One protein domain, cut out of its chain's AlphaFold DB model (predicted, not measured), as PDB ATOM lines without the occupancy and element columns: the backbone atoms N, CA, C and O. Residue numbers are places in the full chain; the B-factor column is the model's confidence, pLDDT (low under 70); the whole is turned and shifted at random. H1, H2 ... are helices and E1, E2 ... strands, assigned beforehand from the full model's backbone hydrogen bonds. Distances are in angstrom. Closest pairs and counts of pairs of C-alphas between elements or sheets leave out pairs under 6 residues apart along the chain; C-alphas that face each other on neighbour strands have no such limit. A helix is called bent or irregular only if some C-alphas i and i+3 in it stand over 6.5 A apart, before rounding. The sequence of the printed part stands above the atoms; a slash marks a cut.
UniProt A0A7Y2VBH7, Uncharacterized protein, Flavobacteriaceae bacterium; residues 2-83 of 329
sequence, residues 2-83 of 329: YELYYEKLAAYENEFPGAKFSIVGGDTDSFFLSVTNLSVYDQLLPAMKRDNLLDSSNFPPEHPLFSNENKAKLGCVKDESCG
ATOM      1  N   TYR A   2     103.493 151.078 160.558       86.31
ATOM      2  CA  TYR A   2     103.472 150.776 162.002       86.31
ATOM      3  C   TYR A   2     103.132 151.996 162.870       86.31
ATOM      4  O   TYR A   2     102.207 151.914 163.667       86.31
ATOM      5  N   GLU A   3     103.808 153.129 162.653       89.62
ATOM      6  CA  GLU A   3     103.519 154.393 163.357       89.62
ATOM      7  C   GLU A   3     102.051 154.819 163.185       89.62
ATOM      8  O   GLU A   3     101.373 155.176 164.142       89.62
ATOM      9  N   LEU A   4     101.522 154.710 161.963       88.94
ATOM     10  CA  LEU A   4     100.127 155.037 161.678       88.94
ATOM     11  C   LEU A   4      99.170 154.186 162.519       88.94
ATOM     12  O   LEU A   4      98.267 154.735 163.139       88.94
ATOM     13  N   TYR A   5      99.371 152.867 162.557       88.56
ATOM     14  CA  TYR A   5      98.468 151.974 163.281       88.56
ATOM     15  C   TYR A   5      98.617 152.080 164.803       88.56
ATOM     16  O   TYR A   5      97.628 152.254 165.503       88.56
ATOM     17  N   TYR A   6      99.842 151.988 165.322       89.50
ATOM     18  CA  TYR A   6     100.064 151.900 166.767       89.50
ATOM     19  C   TYR A   6     100.078 153.257 167.475       89.50
ATOM     20  O   TYR A   6      99.755 153.309 168.658       89.50
ATOM     21  N   GLU A   7     100.429 154.346 166.784       91.25
ATOM     22  CA  GLU A   7     100.504 155.676 167.398       91.25
ATOM     23  C   GLU A   7      99.344 156.571 166.957       91.25
ATOM     24  O   GLU A   7      98.597 157.071 167.797       91.25
ATOM     25  N   LYS A   8      99.158 156.770 165.644       90.75
ATOM     26  CA  LYS A   8      98.164 157.741 165.147       90.75
ATOM     27  C   LYS A   8      96.728 157.252 165.335       90.75
ATOM     28  O   LYS A   8      95.903 158.000 165.846       90.75
ATOM     29  N   LEU A   9      96.417 156.005 164.967       91.00
ATOM     30  CA  LEU A   9      95.062 155.469 165.152       91.00
ATOM     31  C   LEU A   9      94.696 155.335 166.631       91.00
ATOM     32  O   LEU A   9      93.566 155.648 166.990       91.00
ATOM     33  N   ALA A  10      95.649 154.979 167.496       90.31
ATOM     34  CA  ALA A  10      95.432 154.977 168.943       90.31
ATOM     35  C   ALA A  10      95.072 156.378 169.478       90.31
ATOM     36  O   ALA A  10      94.243 156.509 170.377       90.31
ATOM     37  N   ALA A  11      95.643 157.451 168.915       91.88
ATOM     38  CA  ALA A  11      95.237 158.814 169.261       91.88
ATOM     39  C   ALA A  11      93.772 159.093 168.871       91.88
ATOM     40  O   ALA A  11      93.035 159.664 169.674       91.88
ATOM     41  N   TYR A  12      93.320 158.618 167.707       92.06
ATOM     42  CA  TYR A  12      91.918 158.745 167.295       92.06
ATOM     43  C   TYR A  12      90.956 157.892 168.135       92.06
ATOM     44  O   TYR A  12      89.837 158.332 168.375       92.06
ATOM     45  N   GLU A  13      91.365 156.726 168.645       91.25
ATOM     46  CA  GLU A  13      90.532 155.958 169.598       91.25
ATOM     47  C   GLU A  13      90.298 156.735 170.899       91.25
ATOM     48  O   GLU A  13      89.229 156.640 171.500       91.25
ATOM     49  N   ASN A  14      91.279 157.540 171.321       90.50
ATOM     50  CA  ASN A  14      91.139 158.418 172.480       90.50
ATOM     51  C   ASN A  14      90.296 159.670 172.173       90.50
ATOM     52  O   ASN A  14      89.572 160.139 173.051       90.50
ATOM     53  N   GLU A  15      90.380 160.218 170.954       92.31
ATOM     54  CA  GLU A  15      89.576 161.377 170.518       92.31
ATOM     55  C   GLU A  15      88.098 161.015 170.306       92.31
ATOM     56  O   GLU A  15      87.222 161.825 170.612       92.31
ATOM     57  N   PHE A  16      87.814 159.799 169.827       92.44
ATOM     58  CA  PHE A  16      86.466 159.306 169.555       92.44
ATOM     59  C   PHE A  16      86.109 158.132 170.482       92.44
ATOM     60  O   PHE A  16      86.325 156.967 170.128       92.44
ATOM     61  N   PRO A  17      85.522 158.401 171.665       87.75
ATOM     62  CA  PRO A  17      85.207 157.367 172.640       87.75
ATOM     63  C   PRO A  17      84.298 156.283 172.051       87.75
ATOM     64  O   PRO A  17      83.194 156.564 171.588       87.75
ATOM     65  N   GLY A  18      84.755 155.033 172.111       88.00
ATOM     66  CA  GLY A  18      84.011 153.867 171.626       88.00
ATOM     67  C   GLY A  18      84.354 153.437 170.199       88.00
ATOM     68  O   GLY A  18      83.942 152.341 169.803       88.00
ATOM     69  N   ALA A  19      85.135 154.234 169.460       93.19
ATOM     70  CA  ALA A  19      85.727 153.807 168.201       93.19
ATOM     71  C   ALA A  19      86.746 152.688 168.449       93.19
ATOM     72  O   ALA A  19      87.477 152.695 169.439       93.19
ATOM     73  N   LYS A  20      86.790 151.714 167.540       93.19
ATOM     74  CA  LYS A  20      87.798 150.651 167.566       93.19
ATOM     75  C   LYS A  20      88.299 150.385 166.160       93.19
ATOM     76  O   LYS A  20      87.500 150.170 165.244       93.19
ATOM     77  N   PHE A  21      89.618 150.359 166.018       93.88
ATOM     78  CA  PHE A  21      90.298 150.076 164.763       93.88
ATOM     79  C   PHE A  21      90.946 148.693 164.804       93.88
ATOM     80  O   PHE A  21      91.592 148.288 165.770       93.88
ATOM     81  N   SER A  22      90.779 147.906 163.747       91.88
ATOM     82  CA  SER A  22      91.377 146.571 163.653       91.88
ATOM     83  C   SER A  22      91.856 146.303 162.235       91.88
ATOM     84  O   SER A  22      91.094 146.445 161.282       91.88
ATOM     85  N   ILE A  23      93.119 145.906 162.085       91.94
ATOM     86  CA  ILE A  23      93.650 145.485 160.784       91.94
ATOM     87  C   ILE A  23      93.140 144.076 160.488       91.94
ATOM     88  O   ILE A  23      93.411 143.144 161.244       91.94
ATOM     89  N   VAL A  24      92.431 143.919 159.370       92.12
ATOM     90  CA  VAL A  24      91.903 142.616 158.918       92.12
ATOM     91  C   VAL A  24      92.782 141.962 157.849       92.12
ATOM     92  O   VAL A  24      92.688 140.765 157.602       92.12
ATOM     93  N   GLY A  25      93.690 142.724 157.245       90.88
ATOM     94  CA  GLY A  25      94.673 142.224 156.290       90.88
ATOM     95  C   GLY A  25      95.516 143.356 155.714       90.88
ATOM     96  O   GLY A  25      95.330 144.516 156.067       90.88
ATOM     97  N   GLY A  26      96.431 143.030 154.808       90.25
ATOM     98  CA  GLY A  26      97.219 144.028 154.091       90.25
ATOM     99  C   GLY A  26      98.165 143.425 153.063       90.25
ATOM    100  O   GLY A  26      98.323 142.203 152.981       90.25
ATOM    101  N   ASP A  27      98.771 144.301 152.271       85.06
ATOM    102  CA  ASP A  27      99.894 144.006 151.384       85.06
ATOM    103  C   ASP A  27     101.092 144.888 151.796       85.06
ATOM    104  O   ASP A  27     101.176 145.363 152.924       85.06
ATOM    105  N   THR A  28     102.055 145.059 150.899       85.81
ATOM    106  CA  THR A  28     103.363 145.671 151.173       85.81
ATOM    107  C   THR A  28     103.254 147.092 151.740       85.81
ATOM    108  O   THR A  28     103.953 147.440 152.689       85.81
ATOM    109  N   ASP A  29     102.362 147.896 151.176       88.56
ATOM    110  CA  ASP A  29     102.205 149.332 151.418       88.56
ATOM    111  C   ASP A  29     100.749 149.737 151.703       88.56
ATOM    112  O   ASP A  29     100.432 150.921 151.770       88.56
ATOM    113  N   SER A  30      99.866 148.763 151.927       89.88
ATOM    114  CA  SER A  30      98.436 148.969 152.169       89.88
ATOM    115  C   SER A  30      97.913 148.006 153.233       89.88
ATOM    116  O   SER A  30      98.423 146.897 153.400       89.88
ATOM    117  N   PHE A  31      96.876 148.410 153.965       92.44
ATOM    118  CA  PHE A  31      96.138 147.524 154.864       92.44
ATOM    119  C   PHE A  31      94.635 147.743 154.735       92.44
ATOM    120  O   PHE A  31      94.173 148.814 154.352       92.44
ATOM    121  N   PHE A  32      93.872 146.720 155.101       93.06
ATOM    122  CA  PHE A  32      92.427 146.782 155.241       93.06
ATOM    123  C   PHE A  32      92.100 147.085 156.700       93.06
ATOM    124  O   PHE A  32      92.440 146.305 157.596       93.06
ATOM    125  N   LEU A  33      91.464 148.230 156.930       93.44
ATOM    126  CA  LEU A  33      91.116 148.710 158.259       93.44
ATOM    127  C   LEU A  33      89.626 148.501 158.518       93.44
ATOM    128  O   LEU A  33      88.787 149.120 157.872       93.44
ATOM    129  N   SER A  34      89.303 147.654 159.488       92.81
ATOM    130  CA  SER A  34      87.958 147.573 160.045       92.81
ATOM    131  C   SER A  34      87.793 148.668 161.090       92.81
ATOM    132  O   SER A  34      88.565 148.732 162.051       92.81
ATOM    133  N   VAL A  35      86.768 149.495 160.914       93.50
ATOM    134  CA  VAL A  35      86.402 150.574 161.832       93.50
ATOM    135  C   VAL A  35      85.014 150.283 162.385       93.50
ATOM    136  O   VAL A  35      84.076 150.082 161.621       93.50
ATOM    137  N   THR A  36      84.875 150.248 163.708       93.31
ATOM    138  CA  THR A  36      83.573 150.071 164.372       93.31
ATOM    139  C   THR A  36      83.226 151.287 165.216       93.31
ATOM    140  O   THR A  36      84.117 151.861 165.842       93.31
ATOM    141  N   ASN A  37      81.935 151.634 165.274       92.38
ATOM    142  CA  ASN A  37      81.375 152.760 166.041       92.38
ATOM    143  C   ASN A  37      81.916 154.152 165.654       92.38
ATOM    144  O   ASN A  37      81.921 155.060 166.480       92.38
ATOM    145  N   LEU A  38      82.366 154.330 164.412       93.56
ATOM    146  CA  LEU A  38      82.835 155.614 163.892       93.56
ATOM    147  C   LEU A  38      82.521 155.701 162.397       93.56
ATOM    148  O   LEU A  38      82.773 154.741 161.666       93.56
ATOM    149  N   SER A  39      81.998 156.840 161.935       91.00
ATOM    150  CA  SER A  39      81.838 157.073 160.496       91.00
ATOM    151  C   SER A  39      83.199 157.382 159.874       91.00
ATOM    152  O   SER A  39      83.867 158.351 160.243       91.00
ATOM    153  N   VAL A  40      83.624 156.560 158.912       91.00
ATOM    154  CA  VAL A  40      84.920 156.736 158.242       91.00
ATOM    155  C   VAL A  40      84.947 158.053 157.463       91.00
ATOM    156  O   VAL A  40      85.856 158.858 157.650       91.00
ATOM    157  N   TYR A  41      83.933 158.299 156.635       88.88
ATOM    158  CA  TYR A  41      83.905 159.445 155.728       88.88
ATOM    159  C   TYR A  41      83.556 160.764 156.423       88.88
ATOM    160  O   TYR A  41      84.099 161.802 156.048       88.88
ATOM    161  N   ASP A  42      82.726 160.729 157.470       90.25
ATOM    162  CA  ASP A  42      82.263 161.953 158.140       90.25
ATOM    163  C   ASP A  42      83.132 162.367 159.332       90.25
ATOM    164  O   ASP A  42      83.084 163.522 159.753       90.25
ATOM    165  N   GLN A  43      83.895 161.438 159.919       92.69
ATOM    166  CA  GLN A  43      84.644 161.693 161.156       92.69
ATOM    167  C   GLN A  43      86.129 161.365 161.006       92.69
ATOM    168  O   GLN A  43      86.967 162.248 161.198       92.69
ATOM    169  N   LEU A  44      86.473 160.134 160.611       92.88
ATOM    170  CA  LEU A  44      87.872 159.696 160.560       92.88
ATOM    171  C   LEU A  44      88.681 160.428 159.483       92.88
ATOM    172  O   LEU A  44      89.716 161.018 159.786       92.88
ATOM    173  N   LEU A  45      88.225 160.411 158.228       92.88
ATOM    174  CA  LEU A  45      88.949 161.040 157.121       92.88
ATOM    175  C   LEU A  45      89.100 162.564 157.297       92.88
ATOM    176  O   LEU A  45      90.207 163.064 157.079       92.88
ATOM    177  N   PRO A  46      88.076 163.321 157.746       93.44
ATOM    178  CA  PRO A  46      88.248 164.731 158.095       93.44
ATOM    179  C   PRO A  46      89.288 164.964 159.199       93.44
ATOM    180  O   PRO A  46      90.096 165.886 159.079       93.44
ATOM    181  N   ALA A  47      89.319 164.124 160.241       93.38
ATOM    182  CA  ALA A  47      90.321 164.217 161.305       93.38
ATOM    183  C   ALA A  47      91.740 163.930 160.777       93.38
ATOM    184  O   ALA A  47      92.672 164.688 161.038       93.38
ATOM    185  N   MET A  48      91.898 162.915 159.924       93.31
ATOM    186  CA  MET A  48      93.177 162.616 159.271       93.31
ATOM    187  C   MET A  48      93.624 163.724 158.308       93.31
ATOM    188  O   MET A  48      94.823 163.983 158.184       93.31
ATOM    189  N   LYS A  49      92.683 164.403 157.640       92.38
ATOM    190  CA  LYS A  49      92.973 165.579 156.807       92.38
ATOM    191  C   LYS A  49      93.452 166.754 157.664       92.38
ATOM    192  O   LYS A  49      94.470 167.353 157.327       92.38
ATOM    193  N   ARG A  50      92.783 167.033 158.793       92.62
ATOM    194  CA  ARG A  50      93.183 168.064 159.776       92.62
ATOM    195  C   ARG A  50      94.622 167.861 160.252       92.62
ATOM    196  O   ARG A  50      95.377 168.824 160.351       92.62
ATOM    197  N   ASP A  51      95.009 166.612 160.482       92.75
ATOM    198  CA  ASP A  51      96.324 166.268 161.026       92.75
ATOM    199  C   ASP A  51      97.391 166.036 159.932       92.75
ATOM    200  O   ASP A  51      98.497 165.587 160.220       92.75
ATOM    201  N   ASN A  52      97.088 166.382 158.670       92.31
ATOM    202  CA  ASN A  52      97.966 166.233 157.500       92.31
ATOM    203  C   ASN A  52      98.432 164.791 157.223       92.31
ATOM    204  O   ASN A  52      99.509 164.575 156.663       92.31
ATOM    205  N   LEU A  53      97.626 163.800 157.605       92.62
ATOM    206  CA  LEU A  53      97.897 162.379 157.377       92.62
ATOM    207  C   LEU A  53      97.197 161.835 156.128       92.62
ATOM    208  O   LEU A  53      97.650 160.833 155.583       92.62
ATOM    209  N   LEU A  54      96.119 162.475 155.671       94.00
ATOM    210  CA  LEU A  54      95.352 162.030 154.507       94.00
ATOM    211  C   LEU A  54      95.829 162.712 153.218       94.00
ATOM    212  O   LEU A  54      95.860 163.942 153.124       94.00
ATOM    213  N   ASP A  55      96.133 161.897 152.213       94.56
ATOM    214  CA  ASP A  55      96.199 162.288 150.809       94.56
ATOM    215  C   ASP A  55      94.856 161.938 150.144       94.56
ATOM    216  O   ASP A  55      94.547 160.770 149.918       94.56
ATOM    217  N   SER A  56      94.048 162.964 149.865       93.31
ATOM    218  CA  SER A  56      92.727 162.866 149.230       93.31
ATOM    219  C   SER A  56      92.732 163.358 147.778       93.31
ATOM    220  O   SER A  56      91.692 163.732 147.233       93.31
ATOM    221  N   SER A  57      93.905 163.361 147.134       93.25
ATOM    222  CA  SER A  57      94.061 163.815 145.744       93.25
ATOM    223  C   SER A  57      93.419 162.879 144.716       93.25
ATOM    224  O   SER A  57      93.253 163.257 143.560       93.25
ATOM    225  N   ASN A  58      93.061 161.656 145.116       94.00
ATOM    226  CA  ASN A  58      92.403 160.660 144.270       94.00
ATOM    227  C   ASN A  58      90.869 160.692 144.360       94.00
ATOM    228  O   ASN A  58      90.209 159.863 143.734       94.00
ATOM    229  N   PHE A  59      90.301 161.598 145.157       92.88
ATOM    230  CA  PHE A  59      88.852 161.739 145.267       92.88
ATOM    231  C   PHE A  59      88.286 162.460 144.038       92.88
ATOM    232  O   PHE A  59      89.019 163.204 143.380       92.88
ATOM    233  N   PRO A  60      86.995 162.265 143.718       91.00
ATOM    234  CA  PRO A  60      86.323 163.065 142.703       91.00
ATOM    235  C   PRO A  60      86.468 164.562 143.016       91.00
ATOM    236  O   PRO A  60      86.387 164.927 144.196       91.00
ATOM    237  N   PRO A  61      86.656 165.433 142.009       90.00
ATOM    238  CA  PRO A  61      86.775 166.877 142.219       90.00
ATOM    239  C   PRO A  61      85.598 167.493 142.987       90.00
ATOM    240  O   PRO A  61      85.761 168.492 143.684       90.00
ATOM    241  N   GLU A  62      84.417 166.882 142.893       91.06
ATOM    242  CA  GLU A  62      83.182 167.310 143.551       91.06
ATOM    243  C   GLU A  62      83.122 166.909 145.037       91.06
ATOM    244  O   GLU A  62      82.242 167.354 145.774       91.06
ATOM    245  N   HIS A  63      84.034 166.050 145.504       89.62
ATOM    246  CA  HIS A  63      83.990 165.500 146.853       89.62
ATOM    247  C   HIS A  63      84.470 166.528 147.904       89.62
ATOM    248  O   HIS A  63      85.560 167.082 147.756       89.62
ATOM    249  N   PRO A  64      83.772 166.721 149.046       89.81
ATOM    250  CA  PRO A  64      84.127 167.736 150.056       89.81
ATOM    251  C   PRO A  64      85.554 167.623 150.613       89.81
ATOM    252  O   PRO A  64      86.177 168.604 151.022       89.81
ATOM    253  N   LEU A  65      86.077 166.398 150.665       89.81
ATOM    254  CA  LEU A  65      87.424 166.116 151.162       89.81
ATOM    255  C   LEU A  65      88.524 166.215 150.103       89.81
ATOM    256  O   LEU A  65      89.692 166.165 150.496       89.81
ATOM    257  N   PHE A  66      88.200 166.410 148.823       92.94
ATOM    258  CA  PHE A  66      89.195 166.554 147.763       92.94
ATOM    259  C   PHE A  66      90.189 167.682 148.088       92.94
ATOM    260  O   PHE A  66      89.816 168.763 148.549       92.94
ATOM    261  N   SER A  67      91.484 167.392 147.966       92.44
ATOM    262  CA  SER A  67      92.573 168.366 148.099       92.44
ATOM    263  C   SER A  67      93.843 167.796 147.476       92.44
ATOM    264  O   SER A  67      94.150 166.615 147.639       92.44
ATOM    265  N   ASN A  68      94.617 168.650 146.807       93.31
ATOM    266  CA  ASN A  68      95.924 168.295 146.248       93.31
ATOM    267  C   ASN A  68      97.098 168.622 147.190       93.31
ATOM    268  O   ASN A  68      98.244 168.356 146.838       93.31
ATOM    269  N   GLU A  69      96.844 169.170 148.382       91.75
ATOM    270  CA  GLU A  69      97.890 169.647 149.307       91.75
ATOM    271  C   GLU A  69      98.860 168.545 149.763       91.75
ATOM    272  O   GLU A  69     100.058 168.790 149.895       91.75
ATOM    273  N   ASN A  70      98.360 167.325 149.981       92.25
ATOM    274  CA  ASN A  70      99.160 166.179 150.428       92.25
ATOM    275  C   ASN A  70      99.443 165.165 149.305       92.25
ATOM    276  O   ASN A  70      99.856 164.040 149.591       92.25
ATOM    277  N   LYS A  71      99.248 165.549 148.033       92.94
ATOM    278  CA  LYS A  71      99.414 164.650 146.884       92.94
ATOM    279  C   LYS A  71     100.821 164.051 146.849       92.94
ATOM    280  O   LYS A  71     101.804 164.769 146.693       92.94
ATOM    281  N   ALA A  72     100.901 162.725 146.956       89.38
ATOM    282  CA  ALA A  72     102.148 161.954 146.946       89.38
ATOM    283  C   ALA A  72     103.170 162.381 148.020       89.38
ATOM    284  O   ALA A  72     104.374 162.153 147.877       89.38
ATOM    285  N   LYS A  73     102.700 162.981 149.116       92.81
ATOM    286  CA  LYS A  73     103.548 163.372 150.239       92.81
ATOM    287  C   LYS A  73     103.943 162.144 151.059       92.81
ATOM    288  O   LYS A  73     103.112 161.306 151.408       92.81
ATOM    289  N   LEU A  74     105.231 162.041 151.384       89.81
ATOM    290  CA  LEU A  74     105.765 160.938 152.182       89.81
ATOM    291  C   LEU A  74     105.116 160.898 153.571       89.81
ATOM    292  O   LEU A  74     105.037 161.913 154.259       89.81
ATOM    293  N   GLY A  75     104.692 159.704 153.986       86.81
ATOM    294  CA  GLY A  75     104.057 159.472 155.285       86.81
ATOM    295  C   GLY A  75     102.546 159.720 155.313       86.81
ATOM    296  O   GLY A  75     101.907 159.328 156.288       86.81
ATOM    297  N   CYS A  76     101.966 160.295 154.256       92.06
ATOM    298  CA  CYS A  76     100.517 160.389 154.103       92.06
ATOM    299  C   CYS A  76      99.938 159.075 153.563       92.06
ATOM    300  O   CYS A  76     100.601 158.333 152.834       92.06
ATOM    301  N   VAL A  77      98.688 158.795 153.919       92.44
ATOM    302  CA  VAL A  77      97.933 157.641 153.427       92.44
ATOM    303  C   VAL A  77      96.800 158.063 152.521       92.44
ATOM    304  O   VAL A  77      96.213 159.126 152.699       92.44
ATOM    305  N   LYS A  78      96.496 157.196 151.560       93.19
ATOM    306  CA  LYS A  78      95.395 157.347 150.616       93.19
ATOM    307  C   LYS A  78      94.287 156.372 150.962       93.19
ATOM    308  O   LYS A  78      94.552 155.271 151.445       93.19
ATOM    309  N   ASP A  79      93.062 156.768 150.662       92.44
ATOM    310  CA  ASP A  79      91.950 155.832 150.587       92.44
ATOM    311  C   ASP A  79      91.909 155.202 149.185       92.44
ATOM    312  O   ASP A  79      91.618 155.879 148.200       92.44
ATOM    313  N   GLU A  80      92.198 153.903 149.093       90.56
ATOM    314  CA  GLU A  80      92.196 153.126 147.840       90.56
ATOM    315  C   GLU A  80      90.811 153.033 147.177       90.56
ATOM    316  O   GLU A  80      90.704 152.674 146.002       90.56
ATOM    317  N   SER A  81      89.748 153.362 147.910       89.50
ATOM    318  CA  SER A  81      88.371 153.340 147.416       89.50
ATOM    319  C   SER A  81      87.930 154.652 146.779       89.50
ATOM    320  O   SER A  81      86.800 154.738 146.299       89.50
ATOM    321  N   CYS A  82      88.806 155.659 146.738       89.62
ATOM    322  CA  CYS A  82      88.540 156.970 146.146       89.62
ATOM    323  C   CYS A  82      87.244 157.621 146.674       89.62
ATOM    324  O   CYS A  82      86.495 158.218 145.902       89.62
ATOM    325  N   GLY A  83      86.942 157.472 147.968       87.56
ATOM    326  CA  GLY A  83      85.731 158.026 148.577       87.56
ATOM    327  C   GLY A  83      84.499 157.116 148.507       87.56
ATOM    328  O   GLY A  83      83.429 157.503 148.974       87.56
TER     329      GLY A  83
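This is residues 2 to 83 of the 329 residues of an uncharacterized protein of Flavobacteriaceae bacterium (UniProt A0A7Y2VBH7). A two-stranded hairpin, E1 and E2, and helix H1, which runs beside it and nearer to E1, make one end of the domain; H2 lies between them and the other end, where the long looped stretch of residues 51 to 83 winds without a named element. The printed part has 82 residues, with H1, E1, E2 and H2 in that order; the sheet, E1 - E2, is antiparallel. The class is mixed, with 38 residues, under half, in named elements. The whole is compact, with a radius of gyration of the C-alphas of 12.4 A and spans of 32 by 28 by 19 A.

Find C-alpha 20 at (87.798, 150.651, 167.566); from there E1, residues 20 to 26, runs 17.7 A. E2, residues 31 to 36, runs 16.0 A. Look back to C-alpha 2 at (103.472, 150.776, 162.002), where H1, residues 2 to 15, begins its 19.4 A; it is neither bent nor irregular, but only just: C-alphas 6 and 9 are 6.4 A apart. H2, residues 40 to 50, ends at C-alpha 50, (93.183, 168.064, 159.776); it is only just irregular, with C-alphas 42 and 45 6.8 A apart.

In the hairpin E1 and E2, antiparallel at 155 degrees, look for N 22 and O 34, 2.9 A apart, and N 34 and O 22, 2.8 A, both within hydrogen-bond range. The closest C-alphas of H1 and E1 are those of Glu 13 and Lys 20, 6.3 A apart. H1 and H2 are close but not clearly touching; their closest C-alphas, of Tyr 12 and Leu 44, are 7.9 A apart. Their lines are only just about perpendicular, at 71 degrees. H1 and E2 are apart, as are E1 and H2. Of the O i to N i+4 pairs, 8 of 10 in H1 and 5 of 7 in H2 are within hydrogen-bond range.

The two C-alphas farthest apart, of Tyr 6 and Glu 62, are 32.6 A apart. The links H1 to E1, E1 to E2 and E2 to H2 are tight. In residues 51 to 83, find a short parallel pairing of residues 54 to 55 with 77 to 78. The printed part has no cut, its mean pLDDT is 91.4, and no printed residue is under 70.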